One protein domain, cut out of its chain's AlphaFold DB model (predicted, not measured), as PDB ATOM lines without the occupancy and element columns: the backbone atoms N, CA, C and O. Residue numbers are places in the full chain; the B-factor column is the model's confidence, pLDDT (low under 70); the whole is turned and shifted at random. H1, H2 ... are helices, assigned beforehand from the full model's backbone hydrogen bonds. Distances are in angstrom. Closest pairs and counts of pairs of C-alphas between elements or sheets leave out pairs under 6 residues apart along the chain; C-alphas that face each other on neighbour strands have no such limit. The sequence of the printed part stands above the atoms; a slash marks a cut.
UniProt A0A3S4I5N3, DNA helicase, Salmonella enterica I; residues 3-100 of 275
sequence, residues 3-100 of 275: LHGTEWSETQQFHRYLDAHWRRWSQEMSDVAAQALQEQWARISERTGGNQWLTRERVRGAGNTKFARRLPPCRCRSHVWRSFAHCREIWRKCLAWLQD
ATOM      1  N   LEU A   3     104.412 133.365 145.700       54.09
ATOM      2  CA  LEU A   3     105.296 132.208 145.568       54.09
ATOM      3  C   LEU A   3     104.394 131.005 145.259       54.09
ATOM      4  O   LEU A   3     103.510 130.688 146.051       54.09
ATOM      5  N   HIS A   4     104.545 130.380 144.089       64.12
ATOM      6  CA  HIS A   4     103.759 129.201 143.680       64.12
ATOM      7  C   HIS A   4     102.227 129.332 143.847       64.12
ATOM      8  O   HIS A   4     101.558 128.396 144.269       64.12
ATOM      9  N   GLY A   5     101.657 130.500 143.527       70.75
ATOM     10  CA  GLY A   5     100.200 130.699 143.515       70.75
ATOM     11  C   GLY A   5      99.548 131.027 144.864       70.75
ATOM     12  O   GLY A   5      98.348 131.268 144.883       70.75
ATOM     13  N   THR A   6     100.314 131.114 145.957       71.69
ATOM     14  CA  THR A   6      99.821 131.569 147.275       71.69
ATOM     15  C   THR A   6     100.278 132.999 147.580       71.69
ATOM     16  O   THR A   6     101.368 133.423 147.168       71.69
ATOM     17  N   GLU A   7      99.431 133.776 148.262       82.25
ATOM     18  CA  GLU A   7      99.783 135.115 148.747       82.25
ATOM     19  C   GLU A   7     100.886 134.996 149.811       82.25
ATOM     20  O   GLU A   7     100.780 134.236 150.772       82.25
ATOM     21  N   TRP A   8     101.975 135.755 149.659       76.81
ATOM     22  CA  TRP A   8     103.125 135.682 150.572       76.81
ATOM     23  C   TRP A   8     102.761 135.963 152.039       76.81
ATOM     24  O   TRP A   8     103.345 135.370 152.949       76.81
ATOM     25  N   SER A   9     101.777 136.832 152.277       81.12
ATOM     26  CA  SER A   9     101.236 137.131 153.607       81.12
ATOM     27  C   SER A   9     100.560 135.915 154.251       81.12
ATOM     28  O   SER A   9     100.807 135.641 155.428       81.12
ATOM     29  N   GLU A  10      99.775 135.156 153.484       82.69
ATOM     30  CA  GLU A  10      99.114 133.924 153.930       82.69
ATOM     31  C   GLU A  10     100.147 132.834 154.235       82.69
ATOM     32  O   GLU A  10     100.091 132.200 155.290       82.69
ATOM     33  N   THR A  11     101.166 132.690 153.384       84.44
ATOM     34  CA  THR A  11     102.282 131.757 153.609       84.44
ATOM     35  C   THR A  11     103.069 132.105 154.876       84.44
ATOM     36  O   THR A  11     103.390 131.217 155.668       84.44
ATOM     37  N   GLN A  12     103.334 133.391 155.139       82.88
ATOM     38  CA  GLN A  12     103.968 133.824 156.390       82.88
ATOM     39  C   GLN A  12     103.086 133.590 157.620       82.88
ATOM     40  O   GLN A  12     103.601 133.298 158.703       82.88
ATOM     41  N   GLN A  13     101.770 133.766 157.502       84.50
ATOM     42  CA  GLN A  13     100.839 133.519 158.600       84.50
ATOM     43  C   GLN A  13     100.747 132.024 158.919       84.50
ATOM     44  O   GLN A  13     100.858 131.645 160.084       84.50
ATOM     45  N   PHE A  14     100.649 131.176 157.894       84.88
ATOM     46  CA  PHE A  14     100.670 129.724 158.037       84.88
ATOM     47  C   PHE A  14     101.997 129.222 158.620       84.88
ATOM     48  O   PHE A  14     101.993 128.420 159.552       84.88
ATOM     49  N   HIS A  15     103.134 129.756 158.160       85.44
ATOM     50  CA  HIS A  15     104.443 129.451 158.741       85.44
ATOM     51  C   HIS A  15     104.507 129.822 160.229       85.44
ATOM     52  O   HIS A  15     104.931 129.009 161.044       85.44
ATOM     53  N   ARG A  16     104.063 131.030 160.609       87.69
ATOM     54  CA  ARG A  16     104.029 131.459 162.020       87.69
ATOM     55  C   ARG A  16     103.118 130.573 162.871       87.69
ATOM     56  O   ARG A  16     103.479 130.254 164.000       87.69
ATOM     57  N   TYR A  17     101.972 130.156 162.331       87.88
ATOM     58  CA  TYR A  17     101.055 129.229 162.993       87.88
ATOM     59  C   TYR A  17     101.701 127.856 163.230       87.88
ATOM     60  O   TYR A  17     101.698 127.362 164.360       87.88
ATOM     61  N   LEU A  18     102.312 127.271 162.193       84.81
ATOM     62  CA  LEU A  18     103.026 125.998 162.295       84.81
ATOM     63  C   LEU A  18     104.215 126.077 163.255       84.81
ATOM     64  O   LEU A  18     104.365 125.183 164.082       84.81
ATOM     65  N   ASP A  19     105.028 127.136 163.189       78.44
ATOM     66  CA  ASP A  19     106.177 127.325 164.086       78.44
ATOM     67  C   ASP A  19     105.720 127.455 165.547       78.44
ATOM     68  O   ASP A  19     106.274 126.808 166.433       78.44
ATOM     69  N   ALA A  20     104.647 128.206 165.818       83.69
ATOM     70  CA  ALA A  20     104.088 128.319 167.165       83.69
ATOM     71  C   ALA A  20     103.565 126.972 167.703       83.69
ATOM     72  O   ALA A  20     103.853 126.613 168.848       83.69
ATOM     73  N   HIS A  21     102.828 126.209 166.887       83.88
ATOM     74  CA  HIS A  21     102.356 124.869 167.258       83.88
ATOM     75  C   HIS A  21     103.508 123.885 167.467       83.88
ATOM     76  O   HIS A  21     103.516 123.153 168.458       83.88
ATOM     77  N   TRP A  22     104.503 123.902 166.579       78.94
ATOM     78  CA  TRP A  22     105.695 123.074 166.698       78.94
ATOM     79  C   TRP A  22     106.464 123.389 167.979       78.94
ATOM     80  O   TRP A  22     106.761 122.474 168.741       78.94
ATOM     81  N   ARG A  23     106.730 124.670 168.270       79.69
ATOM     82  CA  ARG A  23     107.431 125.092 169.493       79.69
ATOM     83  C   ARG A  23     106.707 124.626 170.751       79.69
ATOM     84  O   ARG A  23     107.349 124.036 171.617       79.69
ATOM     85  N   ARG A  24     105.387 124.828 170.826       82.50
ATOM     86  CA  ARG A  24     104.568 124.397 171.967       82.50
ATOM     87  C   ARG A  24     104.646 122.888 172.182       82.50
ATOM     88  O   ARG A  24     105.040 122.447 173.257       82.50
ATOM     89  N   TRP A  25     104.356 122.114 171.139       82.38
ATOM     90  CA  TRP A  25     104.437 120.656 171.191       82.38
ATOM     91  C   TRP A  25     105.846 120.177 171.568       82.38
ATOM     92  O   TRP A  25     106.013 119.261 172.368       82.38
ATOM     93  N   SER A  26     106.879 120.827 171.030       74.25
ATOM     94  CA  SER A  26     108.272 120.471 171.284       74.25
ATOM     95  C   SER A  26     108.695 120.691 172.740       74.25
ATOM     96  O   SER A  26     109.438 119.879 173.290       74.25
ATOM     97  N   GLN A  27     108.182 121.748 173.376       78.25
ATOM     98  CA  GLN A  27     108.412 122.037 174.787       78.25
ATOM     99  C   GLN A  27     107.705 121.001 175.671       78.25
ATOM    100  O   GLN A  27     108.348 120.378 176.510       78.25
ATOM    101  N   GLU A  28     106.422 120.736 175.408       80.50
ATOM    102  CA  GLU A  28     105.641 119.728 176.139       80.50
ATOM    103  C   GLU A  28     106.289 118.334 176.047       80.50
ATOM    104  O   GLU A  28     106.445 117.639 177.050       80.50
ATOM    105  N   MET A  29     106.748 117.928 174.857       75.31
ATOM    106  CA  MET A  29     107.447 116.650 174.679       75.31
ATOM    107  C   MET A  29     108.833 116.625 175.325       75.31
ATOM    108  O   MET A  29     109.247 115.574 175.820       75.31
ATOM    109  N   SER A  30     109.551 117.751 175.334       75.88
ATOM    110  CA  SER A  30     110.827 117.884 176.042       75.88
ATOM    111  C   SER A  30     110.651 117.636 177.542       75.88
ATOM    112  O   SER A  30     111.458 116.917 178.130       75.88
ATOM    113  N   ASP A  31     109.594 118.179 178.144       78.31
ATOM    114  CA  ASP A  31     109.332 118.064 179.582       78.31
ATOM    115  C   ASP A  31     108.897 116.639 179.961       78.31
ATOM    116  O   ASP A  31     109.472 116.032 180.868       78.31
ATOM    117  N   VAL A  32     107.978 116.040 179.192       79.56
ATOM    118  CA  VAL A  32     107.562 114.633 179.371       79.56
ATOM    119  C   VAL A  32     108.755 113.681 179.243       79.56
ATOM    120  O   VAL A  32     108.914 112.740 180.025       79.56
ATOM    121  N   ALA A  33     109.627 113.917 178.265       72.81
ATOM    122  CA  ALA A  33     110.809 113.094 178.064       72.81
ATOM    123  C   ALA A  33     111.866 113.299 179.148       72.81
ATOM    124  O   ALA A  33     112.490 112.326 179.573       72.81
ATOM    125  N   ALA A  34     112.064 114.537 179.608       77.44
ATOM    126  CA  ALA A  34     112.948 114.833 180.725       77.44
ATOM    127  C   ALA A  34     112.491 114.088 181.983       77.44
ATOM    128  O   ALA A  34     113.312 113.408 182.594       77.44
ATOM    129  N   GLN A  35     111.196 114.118 182.310       80.88
ATOM    130  CA  GLN A  35     110.642 113.386 183.449       80.88
ATOM    131  C   GLN A  35     110.870 111.871 183.322       80.88
ATOM    132  O   GLN A  35     111.422 111.244 184.227       80.88
ATOM    133  N   ALA A  36     110.538 111.278 182.171       77.69
ATOM    134  CA  ALA A  36     110.749 109.848 181.944       77.69
ATOM    135  C   ALA A  36     112.233 109.452 182.070       77.69
ATOM    136  O   ALA A  36     112.559 108.407 182.641       77.69
ATOM    137  N   LEU A  37     113.144 110.288 181.561       76.62
ATOM    138  CA  LEU A  37     114.587 110.077 181.659       76.62
ATOM    139  C   LEU A  37     115.114 110.263 183.083       76.62
ATOM    140  O   LEU A  37     115.975 109.490 183.497       76.62
ATOM    141  N   GLN A  38     114.595 111.229 183.842       81.38
ATOM    142  CA  GLN A  38     114.918 111.413 185.260       81.38
ATOM    143  C   GLN A  38     114.515 110.188 186.074       81.38
ATOM    144  O   GLN A  38     115.323 109.681 186.845       81.38
ATOM    145  N   GLU A  39     113.314 109.655 185.856       80.75
ATOM    146  CA  GLU A  39     112.860 108.432 186.520       80.75
ATOM    147  C   GLU A  39     113.740 107.225 186.177       80.75
ATOM    148  O   GLU A  39     114.050 106.408 187.047       80.75
ATOM    149  N   GLN A  40     114.165 107.089 184.914       74.75
ATOM    150  CA  GLN A  40     115.093 106.019 184.546       74.75
ATOM    151  C   GLN A  40     116.473 106.225 185.175       74.75
ATOM    152  O   GLN A  40     117.046 105.271 185.695       74.75
ATOM    153  N   TRP A  41     116.994 107.452 185.164       78.50
ATOM    154  CA  TRP A  41     118.280 107.772 185.771       78.50
ATOM    155  C   TRP A  41     118.275 107.538 187.280       78.50
ATOM    156  O   TRP A  41     119.229 106.964 187.797       78.50
ATOM    157  N   ALA A  42     117.203 107.919 187.977       80.88
ATOM    158  CA  ALA A  42     117.036 107.673 189.405       80.88
ATOM    159  C   ALA A  42     117.095 106.173 189.715       80.88
ATOM    160  O   ALA A  42     117.811 105.767 190.619       80.88
ATOM    161  N   ARG A  43     116.443 105.330 188.904       77.19
ATOM    162  CA  ARG A  43     116.498 103.865 189.059       77.19
ATOM    163  C   ARG A  43     117.859 103.264 188.738       77.19
ATOM    164  O   ARG A  43     118.263 102.302 189.385       77.19
ATOM    165  N   ILE A  44     118.542 103.775 187.711       75.38
ATOM    166  CA  ILE A  44     119.920 103.365 187.413       75.38
ATOM    167  C   ILE A  44     120.785 103.731 188.615       75.38
ATOM    168  O   ILE A  44     121.413 102.850 189.179       75.38
ATOM    169  N   SER A  45     120.705 104.981 189.069       76.75
ATOM    170  CA  SER A  45     121.457 105.512 190.206       76.75
ATOM    171  C   SER A  45     121.131 104.815 191.525       76.75
ATOM    172  O   SER A  45     122.012 104.678 192.350       76.75
ATOM    173  N   GLU A  46     119.912 104.333 191.740       78.62
ATOM    174  CA  GLU A  46     119.555 103.531 192.916       78.62
ATOM    175  C   GLU A  46     120.196 102.135 192.860       78.62
ATOM    176  O   GLU A  46     120.653 101.607 193.868       78.62
ATOM    177  N   ARG A  47     120.271 101.533 191.666       72.12
ATOM    178  CA  ARG A  47     120.874 100.203 191.459       72.12
ATOM    179  C   ARG A  47     122.398 100.226 191.397       72.12
ATOM    180  O   ARG A  47     123.029  99.225 191.730       72.12
ATOM    181  N   THR A  48     122.968 101.316 190.891       71.06
ATOM    182  CA  THR A  48     124.414 101.515 190.744       71.06
ATOM    183  C   THR A  48     125.006 102.334 191.878       71.06
ATOM    184  O   THR A  48     126.216 102.331 192.055       71.06
ATOM    185  N   GLY A  49     124.181 103.067 192.618       65.56
ATOM    186  CA  GLY A  49     124.603 103.930 193.705       65.56
ATOM    187  C   GLY A  49     124.771 103.174 195.013       65.56
ATOM    188  O   GLY A  49     124.224 102.095 195.230       65.56
ATOM    189  N   GLY A  50     125.547 103.792 195.897       68.88
ATOM    190  CA  GLY A  50     125.847 103.270 197.221       68.88
ATOM    191  C   GLY A  50     127.285 102.785 197.357       68.88
ATOM    192  O   GLY A  50     128.001 102.548 196.386       68.88
ATOM    193  N   ASN A  51     127.699 102.636 198.611       79.31
ATOM    194  CA  ASN A  51     129.015 102.139 198.994       79.31
ATOM    195  C   ASN A  51     129.043 100.600 198.916       79.31
ATOM    196  O   ASN A  51     129.216  99.917 199.925       79.31
ATOM    197  N   GLN A  52     128.742 100.048 197.734       88.25
ATOM    198  CA  GLN A  52     128.661  98.608 197.478       88.25
ATOM    199  C   GLN A  52     129.262  98.242 196.121       88.25
ATOM    200  O   GLN A  52     129.232  99.023 195.168       88.25
ATOM    201  N   TRP A  53     129.733  96.998 196.022       92.12
ATOM    202  CA  TRP A  53     130.192  96.419 194.765       92.12
ATOM    203  C   TRP A  53     129.043  96.248 193.762       92.12
ATOM    204  O   TRP A  53     127.994  95.677 194.074       92.12
ATOM    205  N   LEU A  54     129.261  96.686 192.524       91.88
ATOM    206  CA  LEU A  54     128.314  96.556 191.427       91.88
ATOM    207  C   LEU A  54     128.597  95.280 190.621       91.88
ATOM    208  O   LEU A  54     129.474  95.236 189.748       91.88
ATOM    209  N   THR A  55     127.834  94.225 190.921       91.25
ATOM    210  CA  THR A  55     127.966  92.916 190.262       91.25
ATOM    211  C   THR A  55     127.472  92.942 188.818       91.25
ATOM    212  O   THR A  55     126.590  93.723 188.441       91.25
ATOM    213  N   ARG A  56     127.997  92.032 187.990       88.62
ATOM    214  CA  ARG A  56     127.543  91.888 186.591       88.62
ATOM    215  C   ARG A  56     126.056  91.546 186.480       88.62
ATOM    216  O   ARG A  56     125.386  91.995 185.551       88.62
ATOM    217  N   GLU A  57     125.535  90.778 187.430       84.94
ATOM    218  CA  GLU A  57     124.121  90.408 187.487       84.94
ATOM    219  C   GLU A  57     123.214  91.634 187.679       84.94
ATOM    220  O   GLU A  57     122.248  91.811 186.930       84.94
ATOM    221  N   ARG A  58     123.581  92.540 188.602       81.81
ATOM    222  CA  ARG A  58     122.847  93.794 188.849       81.81
ATOM    223  C   ARG A  58     122.794  94.683 187.604       81.81
ATOM    224  O   ARG A  58     121.745  95.252 187.300       81.81
ATOM    225  N   VAL A  59     123.892  94.762 186.849       80.81
ATOM    226  CA  VAL A  59     123.970  95.567 185.615       80.81
ATOM    227  C   VAL A  59     123.175  94.937 184.469       80.81
ATOM    228  O   VAL A  59     122.433  95.637 183.773       80.81
ATOM    229  N   ARG A  60     123.236  93.608 184.299       75.62
ATOM    230  CA  ARG A  60     122.489  92.894 183.247       75.62
ATOM    231  C   ARG A  60     120.974  93.127 183.356       75.62
ATOM    232  O   ARG A  60     120.306  93.273 182.333       75.62
ATOM    233  N   GLY A  61     120.439  93.228 184.575       64.06
ATOM    234  CA  GLY A  61     119.022  93.527 184.828       64.06
ATOM    235  C   GLY A  61     118.591  94.973 184.539       64.06
ATOM    236  O   GLY A  61     117.391  95.261 184.505       64.06
ATOM    237  N   ALA A  62     119.535  95.895 184.346       62.00
ATOM    238  CA  ALA A  62     119.267  97.297 184.016       62.00
ATOM    239  C   ALA A  62     119.377  97.587 182.505       62.00
ATOM    240  O   ALA A  62     118.667  98.455 182.002       62.00
ATOM    241  N   GLY A  63     120.193  96.822 181.768       56.41
ATOM    242  CA  GLY A  63     120.482  97.077 180.352       56.41
ATOM    243  C   GLY A  63     119.433  96.617 179.327       56.41
ATOM    244  O   GLY A  63     119.486  97.076 178.190       56.41
ATOM    245  N   ASN A  64     118.475  95.738 179.663       53.25
ATOM    246  CA  ASN A  64     117.698  95.039 178.626       53.25
ATOM    247  C   ASN A  64     116.186  95.375 178.580       53.25
ATOM    248  O   ASN A  64     115.435  95.196 179.538       53.25
ATOM    249  N   THR A  65     115.727  95.796 177.395       48.88
ATOM    250  CA  THR A  65     114.339  95.881 176.865       48.88
ATOM    251  C   THR A  65     113.319  96.883 177.431       48.88
ATOM    252  O   THR A  65     112.406  97.260 176.694       48.88
ATOM    253  N   LYS A  66     113.428  97.370 178.675       52.25
ATOM    254  CA  LYS A  66     112.407  98.295 179.232       52.25
ATOM    255  C   LYS A  66     112.688  99.781 178.997       52.25
ATOM    256  O   LYS A  66     111.729 100.541 178.913       52.25
ATOM    257  N   PHE A  67     113.951 100.190 178.855       53.84
ATOM    258  CA  PHE A  67     114.320 101.601 178.664       53.84
ATOM    259  C   PHE A  67     113.784 102.151 177.331       53.84
ATOM    260  O   PHE A  67     113.042 103.127 177.312       53.84
ATOM    261  N   ALA A  68     114.054 101.454 176.220       52.44
ATOM    262  CA  ALA A  68     113.600 101.860 174.886       52.44
ATOM    263  C   ALA A  68     112.069 101.816 174.712       52.44
ATOM    264  O   ALA A  68     111.519 102.595 173.943       52.44
ATOM    265  N   ARG A  69     111.372 100.927 175.437       52.25
ATOM    266  CA  ARG A  69     109.902 100.799 175.391       52.25
ATOM    267  C   ARG A  69     109.152 101.867 176.195       52.25
ATOM    268  O   ARG A  69     107.949 101.999 176.015       52.25
ATOM    269  N   ARG A  70     109.830 102.557 177.119       55.00
ATOM    270  CA  ARG A  70     109.226 103.537 178.044       55.00
ATOM    271  C   ARG A  70     109.502 104.982 177.673       55.00
ATOM    272  O   ARG A  70     108.873 105.871 178.236       55.00
ATOM    273  N   LEU A  71     110.423 105.213 176.743       55.97
ATOM    274  CA  LEU A  71     110.483 106.501 176.077       55.97
ATOM    275  C   LEU A  71     109.142 106.701 175.366       55.97
ATOM    276  O   LEU A  71     108.645 105.745 174.758       55.97
ATOM    277  N   PRO A  72     108.527 107.891 175.469       52.91
ATOM    278  CA  PRO A  72     107.286 108.155 174.764       52.91
ATOM    279  C   PRO A  72     107.468 107.781 173.285       52.91
ATOM    280  O   PRO A  72     108.572 107.947 172.752       52.91
ATOM    281  N   PRO A  73     106.422 107.270 172.607       46.47
ATOM    282  CA  PRO A  73     106.452 106.869 171.201       46.47
ATOM    283  C   PRO A  73     106.549 108.092 170.277       46.47
ATOM    284  O   PRO A  73     105.904 108.183 169.237       46.47
ATOM    285  N   CYS A  74     107.360 109.071 170.648       46.28
ATOM    286  CA  CYS A  74     107.828 110.104 169.771       46.28
ATOM    287  C   CYS A  74     108.623 109.386 168.680       46.28
ATOM    288  O   CYS A  74     109.761 108.960 168.882       46.28
ATOM    289  N   ARG A  75     108.025 109.277 167.490       45.41
ATOM    290  CA  ARG A  75     108.680 108.897 166.224       45.41
ATOM    291  C   ARG A  75     109.739 109.936 165.805       45.41
ATOM    292  O   ARG A  75     109.968 110.178 164.627       45.41
ATOM    293  N   CYS A  76     110.355 110.609 166.766       48.19
ATOM    294  CA  CYS A  76     111.390 111.593 166.572       48.19
ATOM    295  C   CYS A  76     112.706 110.834 166.466       48.19
ATOM    296  O   CYS A  76     113.123 110.151 167.405       48.19
ATOM    297  N   ARG A  77     113.360 110.943 165.305       53.06
ATOM    298  CA  ARG A  77     114.719 110.427 165.101       53.06
ATOM    299  C   ARG A  77     115.623 110.899 166.248       53.06
ATOM    300  O   ARG A  77     115.485 112.027 166.717       53.06
ATOM    301  N   SER A  78     116.579 110.062 166.650       52.72
ATOM    302  CA  SER A  78     117.580 110.297 167.714       52.72
ATOM    303  C   SER A  78     118.240 111.692 167.698       52.72
ATOM    304  O   SER A  78     118.668 112.189 168.738       52.72
ATOM    305  N   HIS A  79     118.290 112.349 166.537       56.12
ATOM    306  CA  HIS A  79     118.813 113.702 166.351       56.12
ATOM    307  C   HIS A  79     117.940 114.818 166.948       56.12
ATOM    308  O   HIS A  79     118.492 115.813 167.404       56.12
ATOM    309  N   VAL A  80     116.612 114.657 167.003       56.28
ATOM    310  CA  VAL A  80     115.677 115.688 167.505       56.28
ATOM    311  C   VAL A  80     115.782 115.842 169.026       56.28
ATOM    312  O   VAL A  80     115.717 116.948 169.551       56.28
ATOM    313  N   TRP A  81     116.066 114.750 169.735       55.12
ATOM    314  CA  TRP A  81     116.253 114.739 171.189       55.12
ATOM    315  C   TRP A  81     117.472 115.534 171.660       55.12
ATOM    316  O   TRP A  81     117.508 116.020 172.785       55.12
ATOM    317  N   ARG A  82     118.483 115.697 170.793       53.69
ATOM    318  CA  ARG A  82     119.652 116.538 171.084       53.69
ATOM    319  C   ARG A  82     119.294 118.024 171.075       53.69
ATOM    320  O   ARG A  82     120.013 118.813 171.680       53.69
ATOM    321  N   SER A  83     118.205 118.409 170.417       57.72
ATOM    322  CA  SER A  83     117.785 119.801 170.255       57.72
ATOM    323  C   SER A  83     117.074 120.349 171.493       57.72
ATOM    324  O   SER A  83     117.163 121.544 171.755       57.72
ATOM    325  N   PHE A  84     116.445 119.486 172.294       66.06
ATOM    326  CA  PHE A  84     115.680 119.874 173.480       66.06
ATOM    327  C   PHE A  84     116.581 120.171 174.681       66.06
ATOM    328  O   PHE A  84     117.312 119.302 175.149       66.06
ATOM    329  N   ALA A  85     116.538 121.407 175.182       64.31
ATOM    330  CA  ALA A  85     117.418 121.869 176.255       64.31
ATOM    331  C   ALA A  85     117.217 121.090 177.569       64.31
ATOM    332  O   ALA A  85     118.202 120.680 178.178       64.31
ATOM    333  N   HIS A  86     115.966 120.811 177.958       66.81
ATOM    334  CA  HIS A  86     115.653 120.211 179.262       66.81
ATOM    335  C   HIS A  86     115.996 118.719 179.370       66.81
ATOM    336  O   HIS A  86     116.320 118.247 180.456       66.81
ATOM    337  N   CYS A  87     115.978 117.960 178.268       68.25
ATOM    338  CA  CYS A  87     116.262 116.522 178.314       68.25
ATOM    339  C   CYS A  87     117.680 116.148 177.841       68.25
ATOM    340  O   CYS A  87     118.103 115.007 178.033       68.25
ATOM    341  N   ARG A  88     118.440 117.081 177.243       71.50
ATOM    342  CA  ARG A  88     119.735 116.804 176.589       71.50
ATOM    343  C   ARG A  88     120.775 116.179 177.515       71.50
ATOM    344  O   ARG A  88     121.439 115.224 177.116       71.50
ATOM    345  N   GLU A  89     120.972 116.727 178.709       76.06
ATOM    346  CA  GLU A  89     122.043 116.274 179.609       76.06
ATOM    347  C   GLU A  89     121.759 114.899 180.203       76.06
ATOM    348  O   GLU A  89     122.625 114.025 180.204       76.06
ATOM    349  N   ILE A  90     120.528 114.678 180.655       71.94
ATOM    350  CA  ILE A  90     120.115 113.404 181.245       71.94
ATOM    351  C   ILE A  90     120.070 112.328 180.162       71.94
ATOM    352  O   ILE A  90     120.532 111.211 180.390       71.94
ATOM    353  N   TRP A  91     119.621 112.680 178.953       72.38
ATOM    354  CA  TRP A  91     119.730 111.815 177.783       72.38
ATOM    355  C   TRP A  91     121.180 111.417 177.506       72.38
ATOM    356  O   TRP A  91     121.453 110.237 177.318       72.38
ATOM    357  N   ARG A  92     122.127 112.368 177.527       75.69
ATOM    358  CA  ARG A  92     123.560 112.077 177.350       75.69
ATOM    359  C   ARG A  92     124.091 111.131 178.423       75.69
ATOM    360  O   ARG A  92     124.784 110.187 178.069       75.69
ATOM    361  N   LYS A  93     123.748 111.344 179.697       73.94
ATOM    362  CA  LYS A  93     124.166 110.469 180.807       73.94
ATOM    363  C   LYS A  93     123.600 109.055 180.664       73.94
ATOM    364  O   LYS A  93     124.352 108.087 180.736       73.94
ATOM    365  N   CYS A  94     122.301 108.932 180.390       71.25
ATOM    366  CA  CYS A  94     121.658 107.634 180.177       71.25
ATOM    367  C   CYS A  94     122.232 106.918 178.951       71.25
ATOM    368  O   CYS A  94     122.502 105.725 179.010       71.25
ATOM    369  N   LEU A  95     122.438 107.642 177.847       72.69
ATOM    370  CA  LEU A  95     123.002 107.087 176.623       72.69
ATOM    371  C   LEU A  95     124.451 106.637 176.827       72.69
ATOM    372  O   LEU A  95     124.784 105.548 176.384       72.69
ATOM    373  N   ALA A  96     125.280 107.424 177.516       74.44
ATOM    374  CA  ALA A  96     126.659 107.050 177.829       74.44
ATOM    375  C   ALA A  96     126.714 105.768 178.671       74.44
ATOM    376  O   ALA A  96     127.447 104.845 178.335       74.44
ATOM    377  N   TRP A  97     125.869 105.665 179.702       72.88
ATOM    378  CA  TRP A  97     125.779 104.458 180.525       72.88
ATOM    379  C   TRP A  97     125.249 103.243 179.744       72.88
ATOM    380  O   TRP A  97     125.728 102.131 179.930       72.88
ATOM    381  N   LEU A  98     124.275 103.436 178.847       71.81
ATOM    382  CA  LEU A  98     123.750 102.365 177.991       71.81
ATOM    383  C   LEU A  98     124.749 101.920 176.917       71.81
ATOM    384  O   LEU A  98     124.743 100.754 176.530       71.81
ATOM    385  N   GLN A  99     125.565 102.843 176.409       75.94
ATOM    386  CA  GLN A  99     126.603 102.560 175.419       75.94
ATOM    387  C   GLN A  99     127.803 101.847 176.047       75.94
ATOM    388  O   GLN A  99     128.362 100.962 175.408       75.94
ATOM    389  N   ASP A 100     128.164 102.202 177.283       81.25
ATOM    390  CA  ASP A 100     129.287 101.608 178.008       81.25
ATOM    391  C   ASP A 100     128.942 101.297 179.473       81.25
ATOM    392  O   ASP A 100     129.425 101.907 180.437       81.25
TER     393      ASP A 100
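This is residues 3 to 100 of the 275 residues of the protein "DNA helicase" of Salmonella enterica I (UniProt A0A3S4I5N3). One very long helix, H1, makes the length of a rod, and the rest of the printed part after it folds back along the later part of H1 as a loose strip of two short helices, H2 and H3, a long loop, residues 71 to 87, and a fourth helix, H4, which packs on H1 with its residues 90 to 94 alone, at a steep tilt. The early part of H1 sticks out bare, with residues 4 to 10 and 12 to 25 standing free, and residues 49 to 57 stand free where the chain turns back. The printed part has 98 residues with four named helices, H1, H2, H3 and H4 in that order, and no named strand; the class is all helix. The whole is extended, with a radius of gyration of the C-alphas of 19.4 A and spans of 68 by 19 by 17 A.

H1 is residues 8 to 48, from C-alpha 8 at (103.125, 135.682, 150.572) to C-alpha 48 at (124.414, 101.515, 190.744), 56.9 A in length. H2 is residues 56 to 63, 10.8 A long, and H3 is residues 66 to 70. H4 is residues 88 to 99, 15.9 A long, and ends with C-alpha 99 at (126.603, 102.560, 175.419).

H1 and H2 form a helical hairpin. They only just touch, with 3 pairs of C-alphas within 8 A, and H1 does so with residues 44 to 48 alone. Their closest C-alphas, those of Ile 44 and Ala 62, are 7.0 A apart, and the helices run opposite ways at a shallow tilt of 18 degrees. H2 and H3 meet only through their link. H3 is close to H1 but not clearly touching, with the closest C-alphas, those of Gln 40 and Phe 67, 7.4 A apart. H4 touches H1, residues 90 to 94 of the one and 34 to 41 of the other; their closest C-alphas, those of Leu 37 and Ile 90, are 6.5 A apart. These two helices run the same way at a steep tilt of 50 degrees. H2 and H4 are close but not clearly touching, with the closest C-alphas, those of Gly 63 and Leu 98, 6.6 A apart. H3 and H4 are apart. In H1, H3 and H4 every O i to N i+4 pair is within hydrogen-bond range, and in H2 3 of 4 are.

The two C-alphas farthest apart, those of Gly 5 and Gln 52, are 68.9 A apart. The printed part has no cut. The link from H1 to H2 is short, that from H2 to H3 is tight, and that from H3 to H4, residues 71 to 87, is long. The mean pLDDT of the printed part is 72.0, and residues 3 to 4, 49 to 50 and 61 to 87 are under 70.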